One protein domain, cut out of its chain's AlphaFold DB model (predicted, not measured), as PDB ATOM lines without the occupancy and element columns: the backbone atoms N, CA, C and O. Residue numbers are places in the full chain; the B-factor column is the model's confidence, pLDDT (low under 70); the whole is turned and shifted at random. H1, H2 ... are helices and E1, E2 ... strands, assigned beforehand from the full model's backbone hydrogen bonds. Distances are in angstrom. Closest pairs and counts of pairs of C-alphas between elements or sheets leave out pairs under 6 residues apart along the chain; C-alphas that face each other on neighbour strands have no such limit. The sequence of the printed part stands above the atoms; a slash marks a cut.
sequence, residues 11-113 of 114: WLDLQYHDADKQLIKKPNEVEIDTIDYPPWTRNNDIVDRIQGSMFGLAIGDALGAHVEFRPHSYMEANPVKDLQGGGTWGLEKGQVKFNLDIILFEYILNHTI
ATOM      1  N   TRP A  11     181.612 164.527 207.433       43.53
ATOM      2  CA  TRP A  11     181.453 163.098 207.737       43.53
ATOM      3  C   TRP A  11     181.428 162.781 209.243       43.53
ATOM      4  O   TRP A  11     181.073 161.667 209.617       43.53
ATOM      5  N   LEU A  12     181.761 163.747 210.110       45.22
ATOM      6  CA  LEU A  12     181.513 163.669 211.554       45.22
ATOM      7  C   LEU A  12     180.046 163.964 211.914       45.22
ATOM      8  O   LEU A  12     179.671 163.792 213.067       45.22
ATOM      9  N   ASP A  13     179.194 164.313 210.944       47.62
ATOM     10  CA  ASP A  13     177.743 164.453 211.129       47.62
ATOM     11  C   ASP A  13     177.017 163.091 211.182       47.62
ATOM     12  O   ASP A  13     175.840 163.010 210.832       47.62
ATOM     13  N   LEU A  14     177.685 162.001 211.590       45.09
ATOM     14  CA  LEU A  14     177.029 160.716 211.848       45.09
ATOM     15  C   LEU A  14     176.018 160.902 212.989       45.09
ATOM     16  O   LEU A  14     176.352 160.875 214.173       45.09
ATOM     17  N   GLN A  15     174.774 161.161 212.596       52.00
ATOM     18  CA  GLN A  15     173.643 161.416 213.473       52.00
ATOM     19  C   GLN A  15     173.172 160.093 214.065       52.00
ATOM     20  O   GLN A  15     172.871 159.137 213.349       52.00
ATOM     21  N   TYR A  16     173.112 160.033 215.392       46.56
ATOM     22  CA  TYR A  16     172.478 158.925 216.085       46.56
ATOM     23  C   TYR A  16     170.960 159.160 216.069       46.56
ATOM     24  O   TYR A  16     170.484 160.187 216.556       46.56
ATOM     25  N   HIS A  17     170.214 158.231 215.476       48.47
ATOM     26  CA  HIS A  17     168.751 158.259 215.421       48.47
ATOM     27  C   HIS A  17     168.186 157.194 216.367       48.47
ATOM     28  O   HIS A  17     168.727 156.087 216.425       48.47
ATOM     29  N   ASP A  18     167.121 157.508 217.108       46.12
ATOM     30  CA  ASP A  18     166.413 156.504 217.913       46.12
ATOM     31  C   ASP A  18     165.559 155.567 217.038       46.12
ATOM     32  O   ASP A  18     165.502 155.699 215.811       46.12
ATOM     33  N   ALA A  19     164.886 154.602 217.671       51.06
ATOM     34  CA  ALA A  19     163.987 153.669 216.988       51.06
ATOM     35  C   ALA A  19     162.834 154.372 216.233       51.06
ATOM     36  O   ALA A  19     162.338 153.836 215.240       51.06
ATOM     37  N   ASP A  20     162.479 155.590 216.645       59.91
ATOM     38  CA  ASP A  20     161.458 156.458 216.052       59.91
ATOM     39  C   ASP A  20     162.052 157.495 215.075       59.91
ATOM     40  O   ASP A  20     161.356 158.392 214.588       59.91
ATOM     41  N   LYS A  21     163.339 157.344 214.728       53.09
ATOM     42  CA  LYS A  21     164.133 158.200 213.832       53.09
ATOM     43  C   LYS A  21     164.329 159.637 214.317       53.09
ATOM     44  O   LYS A  21     164.770 160.481 213.530       53.09
ATOM     45  N   GLN A  22     164.058 159.929 215.584       51.81
ATOM     46  CA  GLN A  22     164.324 161.246 216.153       51.81
ATOM     47  C   GLN A  22     165.830 161.445 216.332       51.81
ATOM     48  O   GLN A  22     166.567 160.521 216.682       51.81
ATOM     49  N   LEU A  23     166.295 162.658 216.035       53.25
ATOM     50  CA  LEU A  23     167.707 163.029 216.088       53.25
ATOM     51  C   LEU A  23     168.135 163.139 217.559       53.25
ATOM     52  O   LEU A  23     167.698 164.058 218.249       53.25
ATOM     53  N   ILE A  24     168.954 162.205 218.054       55.84
ATOM     54  CA  ILE A  24     169.247 162.134 219.495       55.84
ATOM     55  C   ILE A  24     170.242 163.221 219.937       55.84
ATOM     56  O   ILE A  24     170.137 163.656 221.079       55.84
ATOM     57  N   LYS A  25     171.171 163.659 219.069       55.62
ATOM     58  CA  LYS A  25     172.096 164.824 219.175       55.62
ATOM     59  C   LYS A  25     173.234 164.641 218.155       55.62
ATOM     60  O   LYS A  25     173.544 163.504 217.788       55.62
ATOM     61  N   LYS A  26     173.882 165.718 217.694       55.53
ATOM     62  CA  LYS A  26     175.145 165.593 216.936       55.53
ATOM     63  C   LYS A  26     176.305 165.202 217.865       55.53
ATOM     64  O   LYS A  26     176.239 165.510 219.054       55.53
ATOM     65  N   PRO A  27     177.399 164.590 217.368       53.00
ATOM     66  CA  PRO A  27     178.524 164.180 218.222       53.00
ATOM     67  C   PRO A  27     179.157 165.319 219.039       53.00
ATOM     68  O   PRO A  27     179.644 165.091 220.139       53.00
ATOM     69  N   ASN A  28     179.114 166.548 218.523       54.22
ATOM     70  CA  ASN A  28     179.586 167.773 219.180       54.22
ATOM     71  C   ASN A  28     178.554 168.431 220.121       54.22
ATOM     72  O   ASN A  28     178.890 169.381 220.819       54.22
ATOM     73  N   GLU A  29     177.314 167.945 220.127       56.91
ATOM     74  CA  GLU A  29     176.208 168.390 220.988       56.91
ATOM     75  C   GLU A  29     175.934 167.382 222.122       56.91
ATOM     76  O   GLU A  29     175.024 167.569 222.934       56.91
ATOM     77  N   VAL A  30     176.721 166.300 222.191       57.28
ATOM     78  CA  VAL A  30     176.800 165.452 223.380       57.28
ATOM     79  C   VAL A  30     177.461 166.296 224.468       57.28
ATOM     80  O   VAL A  30     178.672 166.494 224.461       57.28
ATOM     81  N   GLU A  31     176.650 166.859 225.364       54.03
ATOM     82  CA  GLU A  31     177.132 167.582 226.541       54.03
ATOM     83  C   GLU A  31     178.124 166.698 227.300       54.03
ATOM     84  O   GLU A  31     177.751 165.675 227.878       54.03
ATOM     85  N   ILE A  32     179.391 167.115 227.305       53.09
ATOM     86  CA  ILE A  32     180.475 166.501 228.085       53.09
ATOM     87  C   ILE A  32     180.083 166.445 229.574       53.09
ATOM     88  O   ILE A  32     180.465 165.522 230.285       53.09
ATOM     89  N   ASP A  33     179.220 167.366 230.000       47.84
ATOM     90  CA  ASP A  33     178.670 167.507 231.347       47.84
ATOM     91  C   ASP A  33     177.697 166.375 231.740       47.84
ATOM     92  O   ASP A  33     177.338 166.255 232.908       47.84
ATOM     93  N   THR A  34     177.280 165.532 230.783       49.12
ATOM     94  CA  THR A  34     176.500 164.300 231.034       49.12
ATOM     95  C   THR A  34     177.347 163.033 231.046       49.12
ATOM     96  O   THR A  34     176.831 161.954 231.346       49.12
ATOM     97  N   ILE A  35     178.647 163.139 230.754       48.94
ATOM     98  CA  ILE A  35     179.586 162.049 231.004       48.94
ATOM     99  C   ILE A  35     179.925 162.110 232.492       48.94
ATOM    100  O   ILE A  35     181.008 162.531 232.902       48.94
ATOM    101  N   ASP A  36     178.964 161.684 233.315       48.59
ATOM    102  CA  ASP A  36     179.305 161.134 234.614       48.59
ATOM    103  C   ASP A  36     180.421 160.110 234.370       48.59
ATOM    104  O   ASP A  36     180.386 159.355 233.390       48.59
ATOM    105  N   TYR A  37     181.450 160.145 235.220       52.25
ATOM    106  CA  TYR A  37     182.513 159.139 235.297       52.25
ATOM    107  C   TYR A  37     182.000 157.747 234.911       52.25
ATOM    108  O   TYR A  37     180.848 157.445 235.242       52.25
ATOM    109  N   PRO A  38     182.834 156.908 234.248       56.97
ATOM    110  CA  PRO A  38     182.390 155.667 233.620       56.97
ATOM    111  C   PRO A  38     181.382 154.966 234.526       56.97
ATOM    112  O   PRO A  38     181.674 154.815 235.718       56.97
ATOM    113  N   PRO A  39     180.190 154.631 234.005       54.12
ATOM    114  CA  PRO A  39     179.076 154.206 234.832       54.12
ATOM    115  C   PRO A  39     179.558 153.130 235.803       54.12
ATOM    116  O   PRO A  39     180.159 152.140 235.391       54.12
ATOM    117  N   TRP A  40     179.306 153.329 237.101       60.34
ATOM    118  CA  TRP A  40     179.737 152.405 238.163       60.34
ATOM    119  C   TRP A  40     179.256 150.966 237.938       60.34
ATOM    120  O   TRP A  40     179.772 150.024 238.533       60.34
ATOM    121  N   THR A  41     178.239 150.808 237.095       61.59
ATOM    122  CA  THR A  41     177.713 149.526 236.656       61.59
ATOM    123  C   THR A  41     177.999 149.337 235.173       61.59
ATOM    124  O   THR A  41     177.691 150.192 234.341       61.59
ATOM    125  N   ARG A  42     178.582 148.183 234.837       67.62
ATOM    126  CA  ARG A  42     178.783 147.764 233.451       67.62
ATOM    127  C   ARG A  42     177.423 147.683 232.756       67.62
ATOM    128  O   ARG A  42     176.597 146.845 233.108       67.62
ATOM    129  N   ASN A  43     177.212 148.526 231.752       76.75
ATOM    130  CA  ASN A  43     176.085 148.397 230.839       76.75
ATOM    131  C   ASN A  43     176.523 147.546 229.639       76.75
ATOM    132  O   ASN A  43     177.358 147.984 228.845       76.75
ATOM    133  N   ASN A  44     175.971 146.338 229.521       79.50
ATOM    134  CA  ASN A  44     176.335 145.409 228.450       79.50
ATOM    135  C   ASN A  44     175.993 145.959 227.058       79.50
ATOM    136  O   ASN A  44     176.789 145.775 226.149       79.50
ATOM    137  N   ASP A  45     174.914 146.731 226.900       77.69
ATOM    138  CA  ASP A  45     174.553 147.327 225.607       77.69
ATOM    139  C   ASP A  45     175.602 148.353 225.149       77.69
ATOM    140  O   ASP A  45     175.905 148.477 223.961       77.69
ATOM    141  N   ILE A  46     176.184 149.106 226.090       75.00
ATOM    142  CA  ILE A  46     177.268 150.053 225.792       75.00
ATOM    143  C   ILE A  46     178.544 149.291 225.423       75.00
ATOM    144  O   ILE A  46     179.208 149.655 224.451       75.00
ATOM    145  N   VAL A  47     178.872 148.227 226.161       77.25
ATOM    146  CA  VAL A  47     180.034 147.374 225.867       77.25
ATOM    147  C   VAL A  47     179.904 146.739 224.484       77.25
ATOM    148  O   VAL A  47     180.836 146.846 223.691       77.25
ATOM    149  N   ASP A  48     178.744 146.174 224.152       80.00
ATOM    150  CA  ASP A  48     178.477 145.551 222.854       80.00
ATOM    151  C   ASP A  48     178.606 146.561 221.709       80.00
ATOM    152  O   ASP A  48     179.165 146.252 220.657       80.00
ATOM    153  N   ARG A  49     178.158 147.807 221.910       78.88
ATOM    154  CA  ARG A  49     178.319 148.883 220.919       78.88
ATOM    155  C   ARG A  49     179.773 149.303 220.734       78.88
ATOM    156  O   ARG A  49     180.178 149.568 219.603       78.88
ATOM    157  N   ILE A  50     180.554 149.375 221.812       78.00
ATOM    158  CA  ILE A  50     181.989 149.688 221.749       78.00
ATOM    159  C   ILE A  50     182.734 148.557 221.040       78.00
ATOM    160  O   ILE A  50     183.489 148.802 220.107       78.00
ATOM    161  N   GLN A  51     182.486 147.308 221.423       79.94
ATOM    162  CA  GLN A  51     183.104 146.156 220.775       79.94
ATOM    163  C   GLN A  51     182.704 146.077 219.300       79.94
ATOM    164  O   GLN A  51     183.566 145.947 218.433       79.94
ATOM    165  N   GLY A  52     181.414 146.230 219.001       85.06
ATOM    166  CA  GLY A  52     180.883 146.225 217.644       85.06
ATOM    167  C   GLY A  52     181.466 147.329 216.763       85.06
ATOM    168  O   GLY A  52     181.767 147.070 215.601       85.06
ATOM    169  N   SER A  53     181.687 148.537 217.294       82.88
ATOM    170  CA  SER A  53     182.314 149.621 216.527       82.88
ATOM    171  C   SER A  53     183.788 149.337 216.230       82.88
ATOM    172  O   SER A  53     184.232 149.561 215.104       82.88
ATOM    173  N   MET A  54     184.524 148.765 217.187       81.56
ATOM    174  CA  MET A  54     185.932 148.402 217.003       81.56
ATOM    175  C   MET A  54     186.099 147.236 216.021       81.56
ATOM    176  O   MET A  54     186.921 147.314 215.107       81.56
ATOM    177  N   PHE A  55     185.270 146.194 216.128       84.38
ATOM    178  CA  PHE A  55     185.238 145.119 215.133       84.38
ATOM    179  C   PHE A  55     184.794 145.628 213.761       84.38
ATOM    180  O   PHE A  55     185.388 145.257 212.751       84.38
ATOM    181  N   GLY A  56     183.786 146.500 213.714       88.19
ATOM    182  CA  GLY A  56     183.298 147.106 212.477       88.19
ATOM    183  C   GLY A  56     184.377 147.910 211.755       88.19
ATOM    184  O   GLY A  56     184.500 147.797 210.537       88.19
ATOM    185  N   LEU A  57     185.201 148.656 212.496       86.06
ATOM    186  CA  LEU A  57     186.344 149.384 211.946       86.06
ATOM    187  C   LEU A  57     187.374 148.428 211.328       86.06
ATOM    188  O   LEU A  57     187.741 148.594 210.167       86.06
ATOM    189  N   ALA A  58     187.788 147.399 212.073       84.06
ATOM    190  CA  ALA A  58     188.778 146.426 211.608       84.06
ATOM    191  C   ALA A  58     188.294 145.635 210.379       84.06
ATOM    192  O   ALA A  58     189.030 145.469 209.407       84.06
ATOM    193  N   ILE A  59     187.037 145.180 210.394       87.31
ATOM    194  CA  ILE A  59     186.425 144.464 209.267       87.31
ATOM    195  C   ILE A  59     186.267 145.396 208.060       87.31
ATOM    196  O   ILE A  59     186.534 144.983 206.931       87.31
ATOM    197  N   GLY A  60     185.854 146.646 208.285       87.06
ATOM    198  CA  GLY A  60     185.707 147.651 207.236       87.06
ATOM    199  C   GLY A  60     187.023 147.943 206.519       87.06
ATOM    200  O   GLY A  60     187.047 147.983 205.289       87.06
ATOM    201  N   ASP A  61     188.120 148.065 207.265       85.81
ATOM    202  CA  ASP A  61     189.455 148.224 206.686       85.81
ATOM    203  C   ASP A  61     189.889 146.990 205.882       85.81
ATOM    204  O   ASP A  61     190.239 147.118 204.710       85.81
ATOM    205  N   ALA A  62     189.779 145.783 206.449       85.88
ATOM    206  CA  ALA A  62     190.148 144.553 205.742       85.88
ATOM    207  C   ALA A  62     189.342 144.341 204.444       85.88
ATOM    208  O   ALA A  62     189.878 143.847 203.449       85.88
ATOM    209  N   LEU A  63     188.060 144.732 204.424       88.19
ATOM    210  CA  LEU A  63     187.227 144.715 203.215       88.19
ATOM    211  C   LEU A  63     187.659 145.781 202.198       88.19
ATOM    212  O   LEU A  63     187.696 145.510 200.995       88.19
ATOM    213  N   GLY A  64     187.970 146.992 202.664       86.75
ATOM    214  CA  GLY A  64     188.323 148.131 201.817       86.75
ATOM    215  C   GLY A  64     189.728 148.046 201.218       86.75
ATOM    216  O   GLY A  64     189.934 148.472 200.081       86.75
ATOM    217  N   ALA A  65     190.682 147.446 201.930       87.06
ATOM    218  CA  ALA A  65     192.093 147.419 201.550       87.06
ATOM    219  C   ALA A  65     192.347 146.745 200.188       87.06
ATOM    220  O   ALA A  65     193.249 147.141 199.443       87.06
ATOM    221  N   HIS A  66     191.525 145.760 199.809       84.81
ATOM    222  CA  HIS A  66     191.635 145.095 198.509       84.81
ATOM    223  C   HIS A  66     191.324 146.036 197.330       84.81
ATOM    224  O   HIS A  66     191.940 145.947 196.264       84.81
ATOM    225  N   VAL A  67     190.374 146.953 197.522       88.81
ATOM    226  CA  VAL A  67     189.902 147.893 196.491       88.81
ATOM    227  C   VAL A  67     190.448 149.307 196.685       88.81
ATOM    228  O   VAL A  67     190.048 150.231 195.975       88.81
ATOM    229  N   GLU A  68     191.384 149.489 197.615       88.38
ATOM    230  CA  GLU A  68     191.980 150.785 197.920       88.38
ATOM    231  C   GLU A  68     192.630 151.397 196.668       88.38
ATOM    232  O   GLU A  68     193.357 150.727 195.929       88.38
ATOM    233  N   PHE A  69     192.347 152.681 196.427       90.94
ATOM    234  CA  PHE A  69     192.790 153.458 195.257       90.94
ATOM    235  C   PHE A  69     192.271 152.968 193.893       90.94
ATOM    236  O   PHE A  69     192.762 153.407 192.849       90.94
ATOM    237  N   ARG A  70     191.259 152.092 193.860       89.19
ATOM    238  CA  ARG A  70     190.565 151.723 192.618       89.19
ATOM    239  C   ARG A  70     189.488 152.756 192.258       89.19
ATOM    240  O   ARG A  70     188.843 153.308 193.149       89.19
ATOM    241  N   PRO A  71     189.255 153.017 190.959       92.69
ATOM    242  CA  PRO A  71     188.173 153.899 190.533       92.69
ATOM    243  C   PRO A  71     186.809 153.286 190.870       92.69
ATOM    244  O   PRO A  71     186.665 152.066 190.914       92.69
ATOM    245  N   HIS A  72     185.783 154.121 191.041       91.00
ATOM    246  CA  HIS A  72     184.437 153.652 191.393       91.00
ATOM    247  C   HIS A  72     183.873 152.623 190.395       91.00
ATOM    248  O   HIS A  72     183.339 151.599 190.806       91.00
ATOM    249  N   SER A  73     184.104 152.825 189.093       95.19
ATOM    250  CA  SER A  73     183.696 151.887 188.036       95.19
ATOM    251  C   SER A  73     184.293 150.484 188.195       95.19
ATOM    252  O   SER A  73     183.682 149.495 187.792       95.19
ATOM    253  N   TYR A  74     185.473 150.363 188.815       92.06
ATOM    254  CA  TYR A  74     186.045 149.061 189.146       92.06
ATOM    255  C   TYR A  74     185.213 148.342 190.210       92.06
ATOM    256  O   TYR A  74     185.025 147.134 190.091       92.06
ATOM    257  N   MET A  75     184.696 149.062 191.213       90.00
ATOM    258  CA  MET A  75     183.859 148.483 192.270       90.00
ATOM    259  C   MET A  75     182.467 148.100 191.763       90.00
ATOM    260  O   MET A  75     181.930 147.086 192.193       90.00
ATOM    261  N   GLU A  76     181.899 148.865 190.829       92.06
ATOM    262  CA  GLU A  76     180.635 148.500 190.173       92.06
ATOM    263  C   GLU A  76     180.763 147.163 189.428       92.06
ATOM    264  O   GLU A  76     179.890 146.301 189.526       92.06
ATOM    265  N   ALA A  77     181.882 146.964 188.721       93.38
ATOM    266  CA  ALA A  77     182.168 145.720 188.008       93.38
ATOM    267  C   ALA A  77     182.633 144.577 188.934       93.38
ATOM    268  O   ALA A  77     182.376 143.410 188.644       93.38
ATOM    269  N   ASN A  78     183.313 144.902 190.040       90.38
ATOM    270  CA  ASN A  78     183.915 143.952 190.980       90.38
ATOM    271  C   ASN A  78     183.485 144.277 192.422       90.38
ATOM    272  O   ASN A  78     184.306 144.723 193.230       90.38
ATOM    273  N   PRO A  79     182.203 144.079 192.768       89.62
ATOM    274  CA  PRO A  79     181.709 144.386 194.102       89.62
ATOM    275  C   PRO A  79     182.373 143.493 195.155       89.62
ATOM    276  O   PRO A  79     182.479 142.274 194.985       89.62
ATOM    277  N   VAL A  80     182.774 144.097 196.274       89.00
ATOM    278  CA  VAL A  80     183.333 143.379 197.425       89.00
ATOM    279  C   VAL A  80     182.203 142.625 198.131       89.00
ATOM    280  O   VAL A  80     181.281 143.236 198.663       89.00
ATOM    281  N   LYS A  81     182.253 141.289 198.103       89.50
ATOM    282  CA  LYS A  81     181.230 140.408 198.706       89.50
ATOM    283  C   LYS A  81     181.734 139.578 199.884       89.50
ATOM    284  O   LYS A  81     180.932 138.971 200.581       89.50
ATOM    285  N   ASP A  82     183.047 139.507 200.057       88.75
ATOM    286  CA  ASP A  82     183.721 138.725 201.090       88.75
ATOM    287  C   ASP A  82     185.109 139.334 201.333       88.75
ATOM    288  O   ASP A  82     185.587 140.143 200.529       88.75
ATOM    289  N   LEU A  83     185.766 138.921 202.412       88.25
ATOM    290  CA  LEU A  83     187.169 139.210 202.670       88.25
ATOM    291  C   LEU A  83     188.033 138.588 201.569       88.25
ATOM    292  O   LEU A  83     187.963 137.386 201.289       88.25
ATOM    293  N   GLN A  84     188.876 139.410 200.954       86.75
ATOM    294  CA  GLN A  84     189.777 139.008 199.879       86.75
ATOM    295  C   GLN A  84     191.196 139.470 200.205       86.75
ATOM    296  O   GLN A  84     191.386 140.540 200.771       86.75
ATOM    297  N   GLY A  85     192.189 138.649 199.861       85.75
ATOM    298  CA  GLY A  85     193.594 139.063 199.891       85.75
ATOM    299  C   GLY A  85     193.978 139.854 198.636       85.75
ATOM    300  O   GLY A  85     193.180 140.005 197.711       85.75
ATOM    301  N   GLY A  86     195.212 140.340 198.561       87.06
ATOM    302  CA  GLY A  86     195.753 141.099 197.438       87.06
ATOM    303  C   GLY A  86     195.599 142.609 197.614       87.06
ATOM    304  O   GLY A  86     196.006 143.174 198.629       87.06
ATOM    305  N   GLY A  87     195.055 143.273 196.594       85.06
ATOM    306  CA  GLY A  87     194.935 144.730 196.559       85.06
ATOM    307  C   GLY A  87     196.268 145.445 196.358       85.06
ATOM    308  O   GLY A  87     197.267 144.845 195.959       85.06
ATOM    309  N   THR A  88     196.276 146.746 196.630       85.19
ATOM    310  CA  THR A  88     197.444 147.621 196.423       85.19
ATOM    311  C   THR A  88     198.662 147.187 197.243       85.19
ATOM    312  O   THR A  88     199.798 147.395 196.821       85.19
ATOM    313  N   TRP A  89     198.436 146.537 198.386       83.81
ATOM    314  CA  TRP A  89     199.483 146.175 199.344       83.81
ATOM    315  C   TRP A  89     199.795 144.676 199.398       83.81
ATOM    316  O   TRP A  89     200.664 144.280 200.166       83.81
ATOM    317  N   GLY A  90     199.112 143.845 198.601       85.56
ATOM    318  CA  GLY A  90     199.347 142.398 198.577       85.56
ATOM    319  C   GLY A  90     199.011 141.691 199.896       85.56
ATOM    320  O   GLY A  90     199.722 140.766 200.274       85.56
ATOM    321  N   LEU A  91     197.968 142.140 200.598       86.88
ATOM    322  CA  LEU A  91     197.597 141.632 201.923       86.88
ATOM    323  C   LEU A  91     197.089 140.187 201.875       86.88
ATOM    324  O   LEU A  91     196.515 139.746 200.878       86.88
ATOM    325  N   GLU A  92     197.228 139.451 202.972       87.88
ATOM    326  CA  GLU A  92     196.537 138.172 203.133       87.88
ATOM    327  C   GLU A  92     195.027 138.374 203.340       87.88
ATOM    328  O   GLU A  92     194.554 139.455 203.703       87.88
ATOM    329  N   LYS A  93     194.234 137.323 203.100       86.75
ATOM    330  CA  LYS A  93     192.780 137.384 203.303       86.75
ATOM    331  C   LYS A  93     192.472 137.694 204.774       86.75
ATOM    332  O   LYS A  93     192.793 136.898 205.649       86.75
ATOM    333  N   GLY A  94     191.792 138.816 205.021       80.69
ATOM    334  CA  GLY A  94     191.386 139.248 206.364       80.69
ATOM    335  C   GLY A  94     192.455 140.021 207.141       80.69
ATOM    336  O   GLY A  94     192.226 140.360 208.298       80.69
ATOM    337  N   GLN A  95     193.603 140.318 206.530       83.50
ATOM    338  CA  GLN A  95     194.629 141.140 207.160       83.50
ATOM    339  C   GLN A  95     194.186 142.612 207.213       83.50
ATOM    340  O   GLN A  95     193.793 143.191 206.203       83.50
ATOM    341  N   VAL A  96     194.282 143.209 208.403       77.94
ATOM    342  CA  VAL A  96     193.948 144.615 208.691       77.94
ATOM    343  C   VAL A  96     195.228 145.459 208.616       77.94
ATOM    344  O   VAL A  96     196.294 145.004 209.036       77.94
ATOM    345  N   LYS A  97     195.149 146.688 208.099       71.50
ATOM    346  CA  LYS A  97     196.291 147.590 207.869       71.50
ATOM    347  C   LYS A  97     196.379 148.760 208.866       71.50
ATOM    348  O   LYS A  97     197.122 149.713 208.629       71.50
ATOM    349  N   PHE A  98     195.705 148.678 210.012       65.94
ATOM    350  CA  PHE A  98     195.788 149.683 211.079       65.94
ATOM    351  C   PHE A  98     196.542 149.173 212.316       65.94
ATOM    352  O   PHE A  98     196.052 148.343 213.074       65.94
ATOM    353  N   ASN A  99     197.739 149.726 212.552       58.19
ATOM    354  CA  ASN A  99     198.558 149.429 213.737       58.19
ATOM    355  C   ASN A  99     198.110 150.180 215.007       58.19
ATOM    356  O   ASN A  99     198.420 149.739 216.109       58.19
ATOM    357  N   LEU A 100     197.424 151.324 214.880       55.59
ATOM    358  CA  LEU A 100     197.049 152.141 216.044       55.59
ATOM    359  C   LEU A 100     195.828 151.580 216.791       55.59
ATOM    360  O   LEU A 100     195.787 151.622 218.019       55.59
ATOM    361  N   ASP A 101     194.865 151.022 216.057       55.03
ATOM    362  CA  ASP A 101     193.581 150.593 216.618       55.03
ATOM    363  C   ASP A 101     193.699 149.290 217.413       55.03
ATOM    364  O   ASP A 101     193.010 149.118 218.413       55.03
ATOM    365  N   ILE A 102     194.624 148.405 217.031       58.44
ATOM    366  CA  ILE A 102     194.878 147.141 217.738       58.44
ATOM    367  C   ILE A 102     195.485 147.398 219.121       58.44
ATOM    368  O   ILE A 102     195.060 146.790 220.098       58.44
ATOM    369  N   ILE A 103     196.431 148.336 219.231       63.19
ATOM    370  CA  ILE A 103     197.054 148.689 220.517       63.19
ATOM    371  C   ILE A 103     196.015 149.313 221.451       63.19
ATOM    372  O   ILE A 103     195.957 148.981 222.635       63.19
ATOM    373  N   LEU A 104     195.166 150.196 220.917       62.66
ATOM    374  CA  LEU A 104     194.084 150.798 221.687       62.66
ATOM    375  C   LEU A 104     193.028 149.751 222.084       62.66
ATOM    376  O   LEU A 104     192.536 149.788 223.206       62.66
ATOM    377  N   PHE A 105     192.723 148.790 221.209       62.69
ATOM    378  CA  PHE A 105     191.813 147.674 221.480       62.69
ATOM    379  C   PHE A 105     192.333 146.753 222.583       62.69
ATOM    380  O   PHE A 105     191.609 146.493 223.542       62.69
ATOM    381  N   GLU A 106     193.591 146.312 222.504       63.44
ATOM    382  CA  GLU A 106     194.216 145.522 223.569       63.44
ATOM    383  C   GLU A 106     194.253 146.294 224.887       63.44
ATOM    384  O   GLU A 106     193.950 145.739 225.943       63.44
ATOM    385  N   TYR A 107     194.571 147.588 224.841       66.88
ATOM    386  CA  TYR A 107     194.569 148.435 226.025       66.88
ATOM    387  C   TYR A 107     193.172 148.530 226.655       66.88
ATOM    388  O   TYR A 107     193.035 148.312 227.859       66.88
ATOM    389  N   ILE A 108     192.132 148.785 225.853       62.41
ATOM    390  CA  ILE A 108     190.740 148.885 226.311       62.41
ATOM    391  C   ILE A 108     190.249 147.545 226.865       62.41
ATOM    392  O   ILE A 108     189.688 147.526 227.959       62.41
ATOM    393  N   LEU A 109     190.485 146.424 226.177       62.00
ATOM    394  CA  LEU A 109     190.078 145.103 226.667       62.00
ATOM    395  C   LEU A 109     190.748 144.756 228.000       62.00
ATOM    396  O   LEU A 109     190.069 144.303 228.920       62.00
ATOM    397  N   ASN A 110     192.048 145.030 228.127       61.81
ATOM    398  CA  ASN A 110     192.810 144.722 229.337       61.81
ATOM    399  C   ASN A 110     192.454 145.617 230.539       61.81
ATOM    400  O   ASN A 110     192.729 145.226 231.669       61.81
ATOM    401  N   HIS A 111     191.857 146.796 230.323       59.91
ATOM    402  CA  HIS A 111     191.586 147.773 231.393       59.91
ATOM    403  C   HIS A 111     190.099 148.094 231.615       59.91
ATOM    404  O   HIS A 111     189.769 148.776 232.581       59.91
ATOM    405  N   THR A 112     189.193 147.603 230.763       50.94
ATOM    406  CA  THR A 112     187.732 147.816 230.894       50.94
ATOM    407  C   THR A 112     187.010 146.561 231.399       50.94
ATOM    408  O   THR A 112     185.897 146.644 231.919       50.94
ATOM    409  N   ILE A 113     187.637 145.385 231.288       47.44
ATOM    410  CA  ILE A 113     187.112 144.116 231.806       47.44
ATOM    411  C   ILE A 113     187.848 143.768 233.110       47.44
ATOM    412  O   ILE A 113     188.685 142.873 233.151       47.44
TER     413      ILE A 113
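What this domain is: This is residues 11 to 113 of the 114 residues of the protein "Hypothetical protein" of Rotaria sp. Silwood1 (UniProt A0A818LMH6). Going along the printed part, you meet a loose, open frame: a small loop with E1, a long unnamed arm whose residues 29 to 37 stick out, then the long helix H1 as its main bar. Beyond H1's far end sits the short helix H2, and a long loop leads back to H3, which runs loosely beside H1 the opposite way. The printed part has 103 residues with one named strand and three named helices, in the order E1, H1, H2, H3; it is mostly helix, though under half of the residues are in named elements. It is loose, with a radius of gyration of the C-alphas of 17.8 A and spans of 47 by 35 by 21 A.

How they stand to each other: Start at E1, residues 23 to 25, which pairs with no named strand; residues 16 to 17 pair with it, antiparallel. H1, residues 44 to 65, is apart from E1. H2, residues 72 to 77, is apart from H1. H3, residues 99 to 112, is close to H1 but not clearly touching; the closest C-alphas, of Met 54 and Phe 105, are 7.4 A apart. Their tilt is shallow, 15 degrees, opposite ways. In H1 and H2 every O i to N i+4 pair is within hydrogen-bond range; in H3, 9 of 10 are.

Where its parts are: Find E1 at C-alpha 23, (167.707, 163.029, 216.088); it is 5.7 A long. H1 begins at C-alpha 44, (176.335, 145.409, 228.450), and runs 31.2 A. H2 spans 8.9 A. H3 runs 20.4 A to C-alpha 112, (187.732, 147.816, 230.894).

The domain as a whole: The farthest C-alphas, of Trp 40 and Ala 77, are 50.7 A apart. The printed part has no cut. The links E1 to H1 and H2 to H3 are long; H1 to H2 is short. Look for pLDDT under 70 at residues 11 to 42 and 98 to 113.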